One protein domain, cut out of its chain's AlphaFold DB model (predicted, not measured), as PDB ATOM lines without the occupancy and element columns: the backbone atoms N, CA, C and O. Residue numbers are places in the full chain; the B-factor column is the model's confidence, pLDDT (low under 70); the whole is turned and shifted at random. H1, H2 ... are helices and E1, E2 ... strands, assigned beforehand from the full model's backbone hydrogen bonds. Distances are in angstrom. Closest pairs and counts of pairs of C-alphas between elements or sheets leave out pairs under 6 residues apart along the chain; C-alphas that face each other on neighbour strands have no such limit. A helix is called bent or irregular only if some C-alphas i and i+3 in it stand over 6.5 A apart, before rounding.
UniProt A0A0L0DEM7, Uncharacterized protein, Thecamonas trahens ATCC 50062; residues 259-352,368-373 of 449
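What this domain is: This is residues 259 to 352 and 368 to 373 of the 449 residues of an uncharacterized protein of Thecamonas trahens ATCC 50062 (UniProt A0A0L0DEM7). One antiparallel sheet of five strands is folded back on itself like part of a barrel, so that the leaf E1 E2 faces the leaf E4 E3, with E5 as the hinge. The short helix H1 sits at one end of this long body, over E4, and the long loop around His 291 lies at the opposite end. The printed part has 100 residues, mostly strand, with five named strands and then one named helix, E1 E2 E3 E4 E5 H1; across the sheet the order is E1 E2 E5 E4 E3. It is only just compact, close to loose, with a radius of gyration of the C-alphas of 15.2 A, and it spans 50 by 25 by 20 A, only just elongated.

How they stand to each other: Begin with E1, residues 259 to 269, an edge strand, which forms a hairpin with E2, residues 277 to 286; look for N 262 and O 283 at 2.8 A. E2 is also the antiparallel neighbour of E5, residues 330 to 342, with N 280 and O 335 2.8 A apart. E3, residues 298 to 307, is the other edge strand and forms a hairpin with E4, residues 310 to 325, where N 303 and O 315 are 3.0 A apart. E4 and E5 form a further hairpin, with N 323 and O 332 at 2.9 A. E3 E4 E5 are a meander, each strand the antiparallel neighbour of the one before, and E2 E3 E4 E5 a Greek key, a meander of three whose last strand is also the antiparallel neighbour of E2. In the twisted folded sheet, one sheet bent into two facing leaves, E1 and E2 face E4 and E3 with 12 pairs of C-alphas within 11 A; E1 is apart from E3 and E4. H1, residues 346 to 352, is on the sheet over E4, where the closest C-alphas, of Leu 312 and Phe 348, are 5.8 A apart. Every O i to N i+4 pair in H1 is within hydrogen-bond range.

Where its parts are: Find C-alpha 259 at (201.457, 189.659, 128.768); from there E1 runs 29.1 A and bends by 56 degrees at residue 264. E2 measures 26.9 A and E3 28.7 A. E4, the longest strand, starts at C-alpha 310, (182.128, 182.225, 116.033), covers 34.5 A and bends by 84 degrees at residue 321. E5, 29.9 A, bends by 78 degrees at residue 337. H1, 10.3 A, ends at C-alpha 352, (173.008, 174.902, 122.603).

The domain as a whole: The two C-alphas farthest apart are those of His 291 and Ser 350, at 49.9 A. The link from E2 to E3, 11 residues, is long. Residues 353 to 367 are not printed, and C-alphas 352 and 368 are 22.4 A apart across the cut. The model's pLDDT is under 70 at residues 270 to 274, 285 to 290, 344 to 352 and 368 to 373.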
ATOM      1  N   HIS A 259     201.040 190.327 130.010       72.50
ATOM      2  CA  HIS A 259     201.457 189.659 128.768       72.50
ATOM      3  C   HIS A 259     200.453 188.609 128.280       72.50
ATOM      4  O   HIS A 259     200.407 188.306 127.092       72.50
ATOM      5  N   GLY A 260     199.620 188.071 129.172       71.75
ATOM      6  CA  GLY A 260     198.584 187.108 128.812       71.75
ATOM      7  C   GLY A 260     197.574 186.908 129.933       71.75
ATOM      8  O   GLY A 260     197.855 187.207 131.093       71.75
ATOM      9  N   ILE A 261     196.391 186.402 129.587       75.06
ATOM     10  CA  ILE A 261     195.347 186.026 130.544       75.06
ATOM     11  C   ILE A 261     194.841 184.638 130.165       75.06
ATOM     12  O   ILE A 261     194.363 184.430 129.054       75.06
ATOM     13  N   ALA A 262     194.958 183.698 131.098       80.19
ATOM     14  CA  ALA A 262     194.469 182.334 130.982       80.19
ATOM     15  C   ALA A 262     193.284 182.131 131.932       80.19
ATOM     16  O   ALA A 262     193.353 182.468 133.115       80.19
ATOM     17  N   MET A 263     192.193 181.547 131.445       77.75
ATOM     18  CA  MET A 263     191.052 181.203 132.295       77.75
ATOM     19  C   MET A 263     191.346 179.883 133.016       77.75
ATOM     20  O   MET A 263     191.457 178.844 132.374       77.75
ATOM     21  N   LYS A 264     191.475 179.908 134.351       82.75
ATOM     22  CA  LYS A 264     191.621 178.684 135.164       82.75
ATOM     23  C   LYS A 264     190.296 177.950 135.327       82.75
ATOM     24  O   LYS A 264     190.270 176.726 135.392       82.75
ATOM     25  N   ARG A 265     189.207 178.708 135.471       82.44
ATOM     26  CA  ARG A 265     187.839 178.201 135.610       82.44
ATOM     27  C   ARG A 265     186.894 179.136 134.873       82.44
ATOM     28  O   ARG A 265     187.052 180.353 134.963       82.44
ATOM     29  N   LEU A 266     185.918 178.557 134.188       83.25
ATOM     30  CA  LEU A 266     184.826 179.258 133.531       83.25
ATOM     31  C   LEU A 266     183.564 178.419 133.736       83.25
ATOM     32  O   LEU A 266     183.582 177.219 133.469       83.25
ATOM     33  N   ASN A 267     182.511 179.036 134.251       83.69
ATOM     34  CA  ASN A 267     181.206 178.438 134.470       83.69
ATOM     35  C   ASN A 267     180.140 179.339 133.852       83.69
ATOM     36  O   ASN A 267     180.247 180.564 133.917       83.69
ATOM     37  N   PHE A 268     179.112 178.723 133.286       79.38
ATOM     38  CA  PHE A 268     177.986 179.412 132.677       79.38
ATOM     39  C   PHE A 268     176.729 179.073 133.458       79.38
ATOM     40  O   PHE A 268     176.397 177.895 133.585       79.38
ATOM     41  N   ASP A 269     176.023 180.093 133.929       76.69
ATOM     42  CA  ASP A 269     174.632 179.937 134.320       76.69
ATOM     43  C   ASP A 269     173.752 180.500 133.203       76.69
ATOM     44  O   ASP A 269     173.819 181.680 132.860       76.69
ATOM     45  N   VAL A 270     172.968 179.627 132.582       68.38
ATOM     46  CA  VAL A 270     172.090 179.957 131.452       68.38
ATOM     47  C   VAL A 270     170.613 179.733 131.788       68.38
ATOM     48  O   VAL A 270     169.772 179.807 130.890       68.38
ATOM     49  N   PHE A 271     170.276 179.481 133.059       61.31
ATOM     50  CA  PHE A 271     168.913 179.181 133.495       61.31
ATOM     51  C   PHE A 271     168.498 180.030 134.715       61.31
ATOM     52  O   PHE A 271     169.046 179.847 135.794       61.31
ATOM     53  N   PRO A 272     167.469 180.896 134.608       53.41
ATOM     54  CA  PRO A 272     166.582 181.100 133.463       53.41
ATOM     55  C   PRO A 272     167.193 181.980 132.355       53.41
ATOM     56  O   PRO A 272     167.795 183.019 132.609       53.41
ATOM     57  N   VAL A 273     166.926 181.600 131.101       57.56
ATOM     58  CA  VAL A 273     167.480 182.161 129.844       57.56
ATOM     59  C   VAL A 273     167.294 183.670 129.593       57.56
ATOM     60  O   VAL A 273     167.781 184.175 128.585       57.56
ATOM     61  N   ALA A 274     166.602 184.405 130.466       61.81
ATOM     62  CA  ALA A 274     166.390 185.847 130.318       61.81
ATOM     63  C   ALA A 274     167.662 186.681 130.573       61.81
ATOM     64  O   ALA A 274     167.813 187.741 129.971       61.81
ATOM     65  N   SER A 275     168.568 186.193 131.429       70.38
ATOM     66  CA  SER A 275     169.811 186.882 131.804       70.38
ATOM     67  C   SER A 275     170.921 185.865 132.108       70.38
ATOM     68  O   SER A 275     171.209 185.622 133.280       70.38
ATOM     69  N   PRO A 276     171.538 185.234 131.090       80.19
ATOM     70  CA  PRO A 276     172.651 184.320 131.322       80.19
ATOM     71  C   PRO A 276     173.825 185.054 131.983       80.19
ATOM     72  O   PRO A 276     174.110 186.212 131.663       80.19
ATOM     73  N   THR A 277     174.529 184.378 132.885       84.50
ATOM     74  CA  THR A 277     175.704 184.911 133.577       84.50
ATOM     75  C   THR A 277     176.909 183.982 133.456       84.50
ATOM     76  O   THR A 277     176.801 182.795 133.137       84.50
ATOM     77  N   VAL A 278     178.090 184.546 133.687       86.38
ATOM     78  CA  VAL A 278     179.366 183.838 133.717       86.38
ATOM     79  C   VAL A 278     180.009 184.035 135.082       86.38
ATOM     80  O   VAL A 278     180.115 185.157 135.582       86.38
ATOM     81  N   ALA A 279     180.498 182.939 135.644       85.94
ATOM     82  CA  ALA A 279     181.383 182.928 136.799       85.94
ATOM     83  C   ALA A 279     182.731 182.327 136.391       85.94
ATOM     84  O   ALA A 279     182.813 181.511 135.470       85.94
ATOM     85  N   GLY A 280     183.818 182.701 137.054       86.12
ATOM     86  CA  GLY A 280     185.128 182.198 136.669       86.12
ATOM     87  C   GLY A 280     186.283 182.701 137.513       86.12
ATOM     88  O   GLY A 280     186.148 183.544 138.396       86.12
ATOM     89  N   THR A 281     187.457 182.171 137.194       85.06
ATOM     90  CA  THR A 281     188.731 182.622 137.749       85.06
ATOM     91  C   THR A 281     189.715 182.793 136.606       85.06
ATOM     92  O   THR A 281     190.107 181.815 135.961       85.06
ATOM     93  N   ALA A 282     190.129 184.033 136.372       82.19
ATOM     94  CA  ALA A 282     191.172 184.378 135.422       82.19
ATOM     95  C   ALA A 282     192.529 184.457 136.137       82.19
ATOM     96  O   ALA A 282     192.648 185.025 137.225       82.19
ATOM     97  N   LEU A 283     193.555 183.891 135.506       81.06
ATOM     98  CA  LEU A 283     194.960 184.063 135.847       81.06
ATOM     99  C   LEU A 283     195.604 184.930 134.764       81.06
ATOM    100  O   LEU A 283     195.861 184.461 133.657       81.06
ATOM    101  N   ALA A 284     195.904 186.178 135.090       73.75
ATOM    102  CA  ALA A 284     196.809 186.983 134.292       73.75
ATOM    103  C   ALA A 284     198.261 186.560 134.575       73.75
ATOM    104  O   ALA A 284     198.689 186.498 135.733       73.75
ATOM    105  N   ILE A 285     199.005 186.275 133.504       67.12
ATOM    106  CA  ILE A 285     200.461 186.130 133.536       67.12
ATOM    107  C   ILE A 285     201.028 187.541 133.615       67.12
ATOM    108  O   ILE A 285     200.873 188.355 132.694       67.12
ATOM    109  N   TRP A 286     201.650 187.822 134.748       67.00
ATOM    110  CA  TRP A 286     202.183 189.121 135.093       67.00
ATOM    111  C   TRP A 286     203.708 189.065 135.075       67.00
ATOM    112  O   TRP A 286     204.310 188.330 135.854       67.00
ATOM    113  N   ALA A 287     204.327 189.887 134.229       63.41
ATOM    114  CA  ALA A 287     205.714 190.278 134.422       63.41
ATOM    115  C   ALA A 287     205.738 191.774 134.742       63.41
ATOM    116  O   ALA A 287     205.247 192.607 133.979       63.41
ATOM    117  N   CYS A 288     206.267 192.122 135.911       62.50
ATOM    118  CA  CYS A 288     206.599 193.505 136.209       62.50
ATOM    119  C   CYS A 288     207.989 193.761 135.623       62.50
ATOM    120  O   CYS A 288     208.970 193.256 136.158       62.50
ATOM    121  N   ALA A 289     208.071 194.508 134.519       61.16
ATOM    122  CA  ALA A 289     209.352 194.909 133.926       61.16
ATOM    123  C   ALA A 289     210.142 195.893 134.818       61.16
ATOM    124  O   ALA A 289     211.328 196.117 134.609       61.16
ATOM    125  N   PHE A 290     209.482 196.477 135.820       69.69
ATOM    126  CA  PHE A 290     210.043 197.465 136.732       69.69
ATOM    127  C   PHE A 290     210.573 196.800 138.008       69.69
ATOM    128  O   PHE A 290     209.911 195.936 138.583       69.69
ATOM    129  N   HIS A 291     211.700 197.286 138.532       71.19
ATOM    130  CA  HIS A 291     212.326 196.799 139.771       71.19
ATOM    131  C   HIS A 291     211.602 197.261 141.061       71.19
ATOM    132  O   HIS A 291     212.218 197.404 142.119       71.19
ATOM    133  N   ILE A 292     210.291 197.512 140.988       75.62
ATOM    134  CA  ILE A 292     209.495 198.121 142.061       75.62
ATOM    135  C   ILE A 292     208.463 197.157 142.638       75.62
ATOM    136  O   ILE A 292     207.934 196.269 141.957       75.62
ATOM    137  N   THR A 293     208.098 197.391 143.896       72.56
ATOM    138  CA  THR A 293     206.961 196.691 144.495       72.56
ATOM    139  C   THR A 293     205.656 197.318 144.023       72.56
ATOM    140  O   THR A 293     205.340 198.465 144.331       72.56
ATOM    141  N   LEU A 294     204.893 196.539 143.264       75.00
ATOM    142  CA  LEU A 294     203.599 196.896 142.703       75.00
ATOM    143  C   LEU A 294     202.576 195.901 143.248       75.00
ATOM    144  O   LEU A 294     202.878 194.716 143.353       75.00
ATOM    145  N   ASP A 295     201.375 196.363 143.575       76.44
ATOM    146  CA  ASP A 295     200.258 195.490 143.934       76.44
ATOM    147  C   ASP A 295     199.024 195.916 143.134       76.44
ATOM    148  O   ASP A 295     198.820 197.103 142.862       76.44
ATOM    149  N   ILE A 296     198.231 194.941 142.701       77.94
ATOM    150  CA  ILE A 296     197.061 195.137 141.844       77.94
ATOM    151  C   ILE A 296     195.842 194.659 142.626       77.94
ATOM    152  O   ILE A 296     195.434 193.505 142.532       77.94
ATOM    153  N   SER A 297     195.258 195.577 143.398       81.56
ATOM    154  CA  SER A 297     194.159 195.278 144.323       81.56
ATOM    155  C   SER A 297     192.814 194.976 143.650       81.56
ATOM    156  O   SER A 297     191.903 194.468 144.300       81.56
ATOM    157  N   ALA A 298     192.632 195.364 142.384       83.94
ATOM    158  CA  ALA A 298     191.392 195.163 141.634       83.94
ATOM    159  C   ALA A 298     191.641 195.142 140.120       83.94
ATOM    160  O   ALA A 298     192.577 195.775 139.626       83.94
ATOM    161  N   LEU A 299     190.769 194.452 139.386       82.25
ATOM    162  CA  LEU A 299     190.810 194.340 137.928       82.25
ATOM    163  C   LEU A 299     189.391 194.413 137.344       82.25
ATOM    164  O   LEU A 299     188.441 193.935 137.959       82.25
ATOM    165  N   ALA A 300     189.264 194.987 136.150       84.62
ATOM    166  CA  ALA A 300     188.085 194.875 135.293       84.62
ATOM    167  C   ALA A 300     188.496 194.159 133.995       84.62
ATOM    168  O   ALA A 300     189.612 194.367 133.505       84.62
ATOM    169  N   LEU A 301     187.626 193.303 133.454       84.75
ATOM    170  CA  LEU A 301     187.921 192.456 132.292       84.75
ATOM    171  C   LEU A 301     186.774 192.486 131.283       84.75
ATOM    172  O   LEU A 301     185.682 192.023 131.596       84.75
ATOM    173  N   ASP A 302     187.060 192.918 130.056       86.50
ATOM    174  CA  ASP A 302     186.142 192.776 128.927       86.50
ATOM    175  C   ASP A 302     186.606 191.581 128.074       86.50
ATOM    176  O   ASP A 302     187.746 191.542 127.592       86.50
ATOM    177  N   PHE A 303     185.747 190.577 127.888       84.25
ATOM    178  CA  PHE A 303     186.096 189.393 127.099       84.25
ATOM    179  C   PHE A 303     184.950 188.896 126.219       84.25
ATOM    180  O   PHE A 303     183.776 188.967 126.581       84.25
ATOM    181  N   THR A 304     185.319 188.352 125.060       85.44
ATOM    182  CA  THR A 304     184.403 187.691 124.126       85.44
ATOM    183  C   THR A 304     184.748 186.212 124.065       85.44
ATOM    184  O   THR A 304     185.909 185.839 123.887       85.44
ATOM    185  N   ILE A 305     183.733 185.371 124.216       81.62
ATOM    186  CA  ILE A 305     183.837 183.916 124.144       81.62
ATOM    187  C   ILE A 305     183.608 183.488 122.694       81.62
ATOM    188  O   ILE A 305     182.637 183.923 122.074       81.62
ATOM    189  N   PHE A 306     184.471 182.618 122.167       80.38
ATOM    190  CA  PHE A 306     184.371 182.088 120.807       80.38
ATOM    191  C   PHE A 306     184.235 180.563 120.818       80.38
ATOM    192  O   PHE A 306     185.006 179.881 121.488       80.38
ATOM    193  N   VAL A 307     183.296 180.029 120.035       76.56
ATOM    194  CA  VAL A 307     183.133 178.595 119.751       76.56
ATOM    195  C   VAL A 307     183.354 178.395 118.257       76.56
ATOM    196  O   VAL A 307     182.674 179.024 117.450       76.56
ATOM    197  N   ASN A 308     184.309 177.544 117.871       80.12
ATOM    198  CA  ASN A 308     184.640 177.257 116.465       80.12
ATOM    199  C   ASN A 308     184.827 178.533 115.605       80.12
ATOM    200  O   ASN A 308     184.325 178.630 114.489       80.12
ATOM    201  N   GLY A 309     185.493 179.553 116.162       77.38
ATOM    202  CA  GLY A 309     185.719 180.854 115.512       77.38
ATOM    203  C   GLY A 309     184.518 181.815 115.500       77.38
ATOM    204  O   GLY A 309     184.689 182.982 115.161       77.38
ATOM    205  N   SER A 310     183.325 181.379 115.915       79.62
ATOM    206  CA  SER A 310     182.128 182.225 116.033       79.62
ATOM    207  C   SER A 310     181.985 182.795 117.444       79.62
ATOM    208  O   SER A 310     182.136 182.066 118.422       79.62
ATOM    209  N   ALA A 311     181.666 184.085 117.573       80.06
ATOM    210  CA  ALA A 311     181.410 184.696 118.877       80.06
ATOM    211  C   ALA A 311     180.108 184.146 119.492       80.06
ATOM    212  O   ALA A 311     179.050 184.209 118.871       80.06
ATOM    213  N   LEU A 312     180.195 183.624 120.716       80.25
ATOM    214  CA  LEU A 312     179.067 183.111 121.501       80.25
ATOM    215  C   LEU A 312     178.401 184.234 122.314       80.25
ATOM    216  O   LEU A 312     177.177 184.317 122.406       80.25
ATOM    217  N   GLY A 313     179.220 185.113 122.889       81.38
ATOM    218  CA  GLY A 313     178.782 186.249 123.692       81.38
ATOM    219  C   GLY A 313     179.955 186.985 124.332       81.38
ATOM    220  O   GLY A 313     181.089 186.495 124.325       81.38
ATOM    221  N   SER A 314     179.682 188.165 124.878       87.75
ATOM    222  CA  SER A 314     180.651 189.011 125.573       87.75
ATOM    223  C   SER A 314     180.227 189.290 127.011       87.75
ATOM    224  O   SER A 314     179.048 189.494 127.303       87.75
ATOM    225  N   ALA A 315     181.199 189.304 127.917       87.62
ATOM    226  CA  ALA A 315     181.012 189.642 129.321       87.62
ATOM    227  C   ALA A 315     181.975 190.770 129.710       87.62
ATOM    228  O   ALA A 315     183.122 190.813 129.256       87.62
ATOM    229  N   ALA A 316     181.489 191.677 130.556       90.19
ATOM    230  CA  ALA A 316     182.250 192.788 131.111       90.19
ATOM    231  C   ALA A 316     182.265 192.650 132.637       90.19
ATOM    232  O   ALA A 316     181.286 192.967 133.315       90.19
ATOM    233  N   VAL A 317     183.368 192.134 133.173       87.81
ATOM    234  CA  VAL A 317     183.595 192.012 134.615       87.81
ATOM    235  C   VAL A 317     183.908 193.413 135.155       87.81
ATOM    236  O   VAL A 317     184.925 193.994 134.751       87.81
ATOM    237  N   PRO A 318     183.080 193.977 136.055       88.69
ATOM    238  CA  PRO A 318     183.349 195.273 136.671       88.69
ATOM    239  C   PRO A 318     184.574 195.191 137.593       88.69
ATOM    240  O   PRO A 318     185.118 194.114 137.827       88.69
ATOM    241  N   TRP A 319     185.000 196.332 138.149       86.50
ATOM    242  CA  TRP A 319     186.122 196.403 139.096       86.50
ATOM    243  C   TRP A 319     185.934 195.452 140.280       86.50
ATOM    244  O   TRP A 319     185.238 195.762 141.243       86.50
ATOM    245  N   THR A 320     186.595 194.304 140.195       87.00
ATOM    246  CA  THR A 320     186.485 193.193 141.138       87.00
ATOM    247  C   THR A 320     187.824 193.045 141.862       87.00
ATOM    248  O   THR A 320     188.866 193.200 141.213       87.00
ATOM    249  N   PRO A 321     187.847 192.779 143.184       89.69
ATOM    250  CA  PRO A 321     189.089 192.560 143.918       89.69
ATOM    251  C   PRO A 321     189.964 191.486 143.268       89.69
ATOM    252  O   PRO A 321     189.476 190.436 142.845       89.69
ATOM    253  N   ALA A 322     191.261 191.758 143.196       86.50
ATOM    254  CA  ALA A 322     192.248 190.868 142.606       86.50
ATOM    255  C   ALA A 322     193.391 190.622 143.596       86.50
ATOM    256  O   ALA A 322     193.663 191.446 144.470       86.50
ATOM    257  N   VAL A 323     194.045 189.470 143.464       87.38
ATOM    258  CA  VAL A 323     195.191 189.069 144.286       87.38
ATOM    259  C   VAL A 323     196.415 189.003 143.386       87.38
ATOM    260  O   VAL A 323     196.457 188.195 142.454       87.38
ATOM    261  N   SER A 324     197.406 189.850 143.656       84.31
ATOM    262  CA  SER A 324     198.663 189.889 142.910       84.31
ATOM    263  C   SER A 324     199.814 189.271 143.715       84.31
ATOM    264  O   SER A 324     199.842 189.332 144.943       84.31
ATOM    265  N   SER A 325     200.761 188.634 143.028       83.19
ATOM    266  CA  SER A 325     202.013 188.148 143.612       83.19
ATOM    267  C   SER A 325     203.128 188.248 142.578       83.19
ATOM    268  O   SER A 325     203.163 187.467 141.623       83.19
ATOM    269  N   GLN A 326     204.038 189.213 142.756       76.31
ATOM    270  CA  GLN A 326     205.118 189.441 141.786       76.31
ATOM    271  C   GLN A 326     206.157 188.317 141.818       76.31
ATOM    272  O   GLN A 326     206.619 187.895 140.765       76.31
ATOM    273  N   ALA A 327     206.447 187.755 142.998       77.88
ATOM    274  CA  ALA A 327     207.351 186.611 143.138       77.88
ATOM    275  C   ALA A 327     206.854 185.351 142.398       77.88
ATOM    276  O   ALA A 327     207.663 184.529 141.983       77.88
ATOM    277  N   ALA A 328     205.536 185.206 142.220       78.88
ATOM    278  CA  ALA A 328     204.936 184.115 141.452       78.88
ATOM    279  C   ALA A 328     204.620 184.489 139.988       78.88
ATOM    280  O   ALA A 328     204.212 183.621 139.222       78.88
ATOM    281  N   GLY A 329     204.749 185.764 139.597       77.38
ATOM    282  CA  GLY A 329     204.314 186.257 138.283       77.38
ATOM    283  C   GLY A 329     202.805 186.115 138.032       77.38
ATOM    284  O   GLY A 329     202.366 185.982 136.887       77.38
ATOM    285  N   THR A 330     201.987 186.093 139.092       78.69
ATOM    286  CA  THR A 330     200.546 185.808 138.998       78.69
ATOM    287  C   THR A 330     199.689 186.980 139.443       78.69
ATOM    288  O   THR A 330     199.886 187.519 140.533       78.69
ATOM    289  N   LEU A 331     198.654 187.275 138.664       83.12
ATOM    290  CA  LEU A 331     197.520 188.097 139.075       83.12
ATOM    291  C   LEU A 331     196.238 187.270 138.914       83.12
ATOM    292  O   LEU A 331     195.926 186.809 137.817       83.12
ATOM    293  N   VAL A 332     195.506 187.053 140.005       87.12
ATOM    294  CA  VAL A 332     194.271 186.257 140.024       87.12
ATOM    295  C   VAL A 332     193.078 187.169 140.273       87.12
ATOM    296  O   VAL A 332     193.069 187.923 141.243       87.12
ATOM    297  N   VAL A 333     192.048 187.054 139.437       89.00
ATOM    298  CA  VAL A 333     190.721 187.624 139.705       89.00
ATOM    299  C   VAL A 333     189.675 186.520 139.597       89.00
ATOM    300  O   VAL A 333     189.663 185.749 138.633       89.00
ATOM    301  N   SER A 334     188.808 186.439 140.600       89.75
ATOM    302  CA  SER A 334     187.628 185.578 140.591       89.75
ATOM    303  C   SER A 334     186.399 186.463 140.514       89.75
ATOM    304  O   SER A 334     186.276 187.409 141.289       89.75
ATOM    305  N   PHE A 335     185.509 186.157 139.582       88.31
ATOM    306  CA  PHE A 335     184.265 186.878 139.361       88.31
ATOM    307  C   PHE A 335     183.110 185.888 139.308       88.31
ATOM    308  O   PHE A 335     183.286 184.709 138.997       88.31
ATOM    309  N   ASP A 336     181.925 186.377 139.627       87.75
ATOM    310  CA  ASP A 336     180.728 185.569 139.778       87.75
ATOM    311  C   ASP A 336     179.514 186.360 139.277       87.75
ATOM    312  O   ASP A 336     179.573 187.591 139.218       87.75
ATOM    313  N   HIS A 337     178.455 185.661 138.860       85.50
ATOM    314  CA  HIS A 337     177.200 186.245 138.359       85.50
ATOM    315  C   HIS A 337     177.367 187.407 137.339       85.50
ATOM    316  O   HIS A 337     176.547 188.324 137.285       85.50
ATOM    317  N   THR A 338     178.420 187.406 136.508       86.12
ATOM    318  CA  THR A 338     178.678 188.500 135.548       86.12
ATOM    319  C   THR A 338     177.772 188.356 134.320       86.12
ATOM    320  O   THR A 338     177.851 187.318 133.663       86.12
ATOM    321  N   PRO A 339     176.941 189.352 133.951       85.88
ATOM    322  CA  PRO A 339     176.017 189.228 132.823       85.88
ATOM    323  C   PRO A 339     176.713 188.920 131.489       85.88
ATOM    324  O   PRO A 339     177.675 189.590 131.104       85.88
ATOM    325  N   LEU A 340     176.191 187.928 130.765       84.56
ATOM    326  CA  LEU A 340     176.632 187.553 129.425       84.56
ATOM    327  C   LEU A 340     175.726 188.202 128.377       84.56
ATOM    328  O   LEU A 340     174.557 187.846 128.234       84.56
ATOM    329  N   THR A 341     176.285 189.103 127.574       85.38
ATOM    330  CA  THR A 341     175.608 189.592 126.370       85.38
ATOM    331  C   THR A 341     175.771 188.544 125.275       85.38
ATOM    332  O   THR A 341     176.833 188.424 124.663       85.38
ATOM    333  N   VAL A 342     174.732 187.742 125.053       79.00
ATOM    334  CA  VAL A 342     174.716 186.709 124.009       79.00
ATOM    335  C   VAL A 342     174.773 187.352 122.622       79.00
ATOM    336  O   VAL A 342     174.034 188.293 122.333       79.00
ATOM    337  N   ALA A 343     175.625 186.823 121.743       70.06
ATOM    338  CA  ALA A 343     175.696 187.276 120.359       70.06
ATOM    339  C   ALA A 343     174.440 186.829 119.586       70.06
ATOM    340  O   ALA A 343     174.116 185.641 119.519       70.06
ATOM    341  N   SER A 344     173.726 187.778 118.977       55.84
ATOM    342  CA  SER A 344     172.507 187.505 118.216       55.84
ATOM    343  C   SER A 344     172.818 186.828 116.874       55.84
ATOM    344  O   SER A 344     173.161 187.477 115.890       55.84
ATOM    345  N   GLY A 345     172.651 185.505 116.803       54.31
ATOM    346  CA  GLY A 345     172.755 184.783 115.534       54.31
ATOM    347  C   GLY A 345     172.502 183.272 115.615       54.31
ATOM    348  O   GLY A 345     172.339 182.720 116.707       54.31
ATOM    349  N   PRO A 346     172.509 182.580 114.457       52.25
ATOM    350  CA  PRO A 346     172.447 181.122 114.371       52.25
ATOM    351  C   PRO A 346     173.427 180.350 115.281       52.25
ATOM    352  O   PRO A 346     172.960 179.388 115.898       52.25
ATOM    353  N   PRO A 347     174.723 180.732 115.433       51.94
ATOM    354  CA  PRO A 347     175.687 179.908 116.169       51.94
ATOM    355  C   PRO A 347     175.321 179.677 117.639       51.94
ATOM    356  O   PRO A 347     175.516 178.571 118.130       51.94
ATOM    357  N   PHE A 348     174.717 180.653 118.332       51.97
ATOM    358  CA  PHE A 348     174.276 180.455 119.719       51.97
ATOM    359  C   PHE A 348     173.198 179.366 119.826       51.97
ATOM    360  O   PHE A 348     173.291 178.475 120.670       51.97
ATOM    361  N   ARG A 349     172.205 179.393 118.924       52.66
ATOM    362  CA  ARG A 349     171.142 178.379 118.890       52.66
ATOM    363  C   ARG A 349     171.709 176.998 118.567       52.66
ATOM    364  O   ARG A 349     171.391 176.060 119.284       52.66
ATOM    365  N   SER A 350     172.573 176.874 117.555       50.34
ATOM    366  CA  SER A 350     173.165 175.579 117.192       50.34
ATOM    367  C   SER A 350     174.097 175.019 118.268       50.34
ATOM    368  O   SER A 350     174.047 173.821 118.527       50.34
ATOM    369  N   SER A 351     174.905 175.856 118.930       50.81
ATOM    370  CA  SER A 351     175.801 175.403 120.004       50.81
ATOM    371  C   SER A 351     175.028 174.841 121.197       50.81
ATOM    372  O   SER A 351     175.424 173.809 121.735       50.81
ATOM    373  N   LEU A 352     173.893 175.448 121.569       51.91
ATOM    374  CA  LEU A 352     173.008 174.902 122.603       51.91
ATOM    375  C   LEU A 352     172.438 173.525 122.213       51.91
ATOM    376  O   LEU A 352     172.435 172.619 123.048       51.91
ATOM    377  N   PRO A 368     190.708 186.337 122.579       31.61
ATOM    378  CA  PRO A 368     191.405 187.617 122.559       31.61
ATOM    379  C   PRO A 368     190.729 188.592 123.540       31.61
ATOM    380  O   PRO A 368     189.671 189.148 123.246       31.61
ATOM    381  N   LEU A 369     191.335 188.811 124.712       36.06
ATOM    382  CA  LEU A 369     190.864 189.812 125.680       36.06
ATOM    383  C   LEU A 369     191.276 191.241 125.290       36.06
ATOM    384  O   LEU A 369     192.372 191.472 124.774       36.06
ATOM    385  N   ARG A 370     190.427 192.222 125.620       36.00
ATOM    386  CA  ARG A 370     190.767 193.656 125.622       36.00
ATOM    387  C   ARG A 370     190.514 194.213 127.022       36.00
ATOM    388  O   ARG A 370     189.569 193.813 127.682       36.00
ATOM    389  N   LEU A 371     191.384 195.095 127.510       34.16
ATOM    390  CA  LEU A 371     191.450 195.394 128.946       34.16
ATOM    391  C   LEU A 371     191.491 196.901 129.217       34.16
ATOM    392  O   LEU A 371     192.246 197.631 128.573       34.16
ATOM    393  N   ARG A 372     190.715 197.368 130.203       35.50
ATOM    394  CA  ARG A 372     190.776 198.743 130.729       35.50
ATOM    395  C   ARG A 372     191.439 198.733 132.111       35.50
ATOM    396  O   ARG A 372     191.016 198.002 132.996       35.50
ATOM    397  N   ARG A 373     192.506 199.522 132.289       38.44
ATOM    398  CA  ARG A 373     193.371 199.509 133.486       38.44
ATOM    399  C   ARG A 373     193.136 200.728 134.386       38.44
ATOM    400  O   ARG A 373     193.009 201.845 133.890       38.44
TER     401      ARG A 373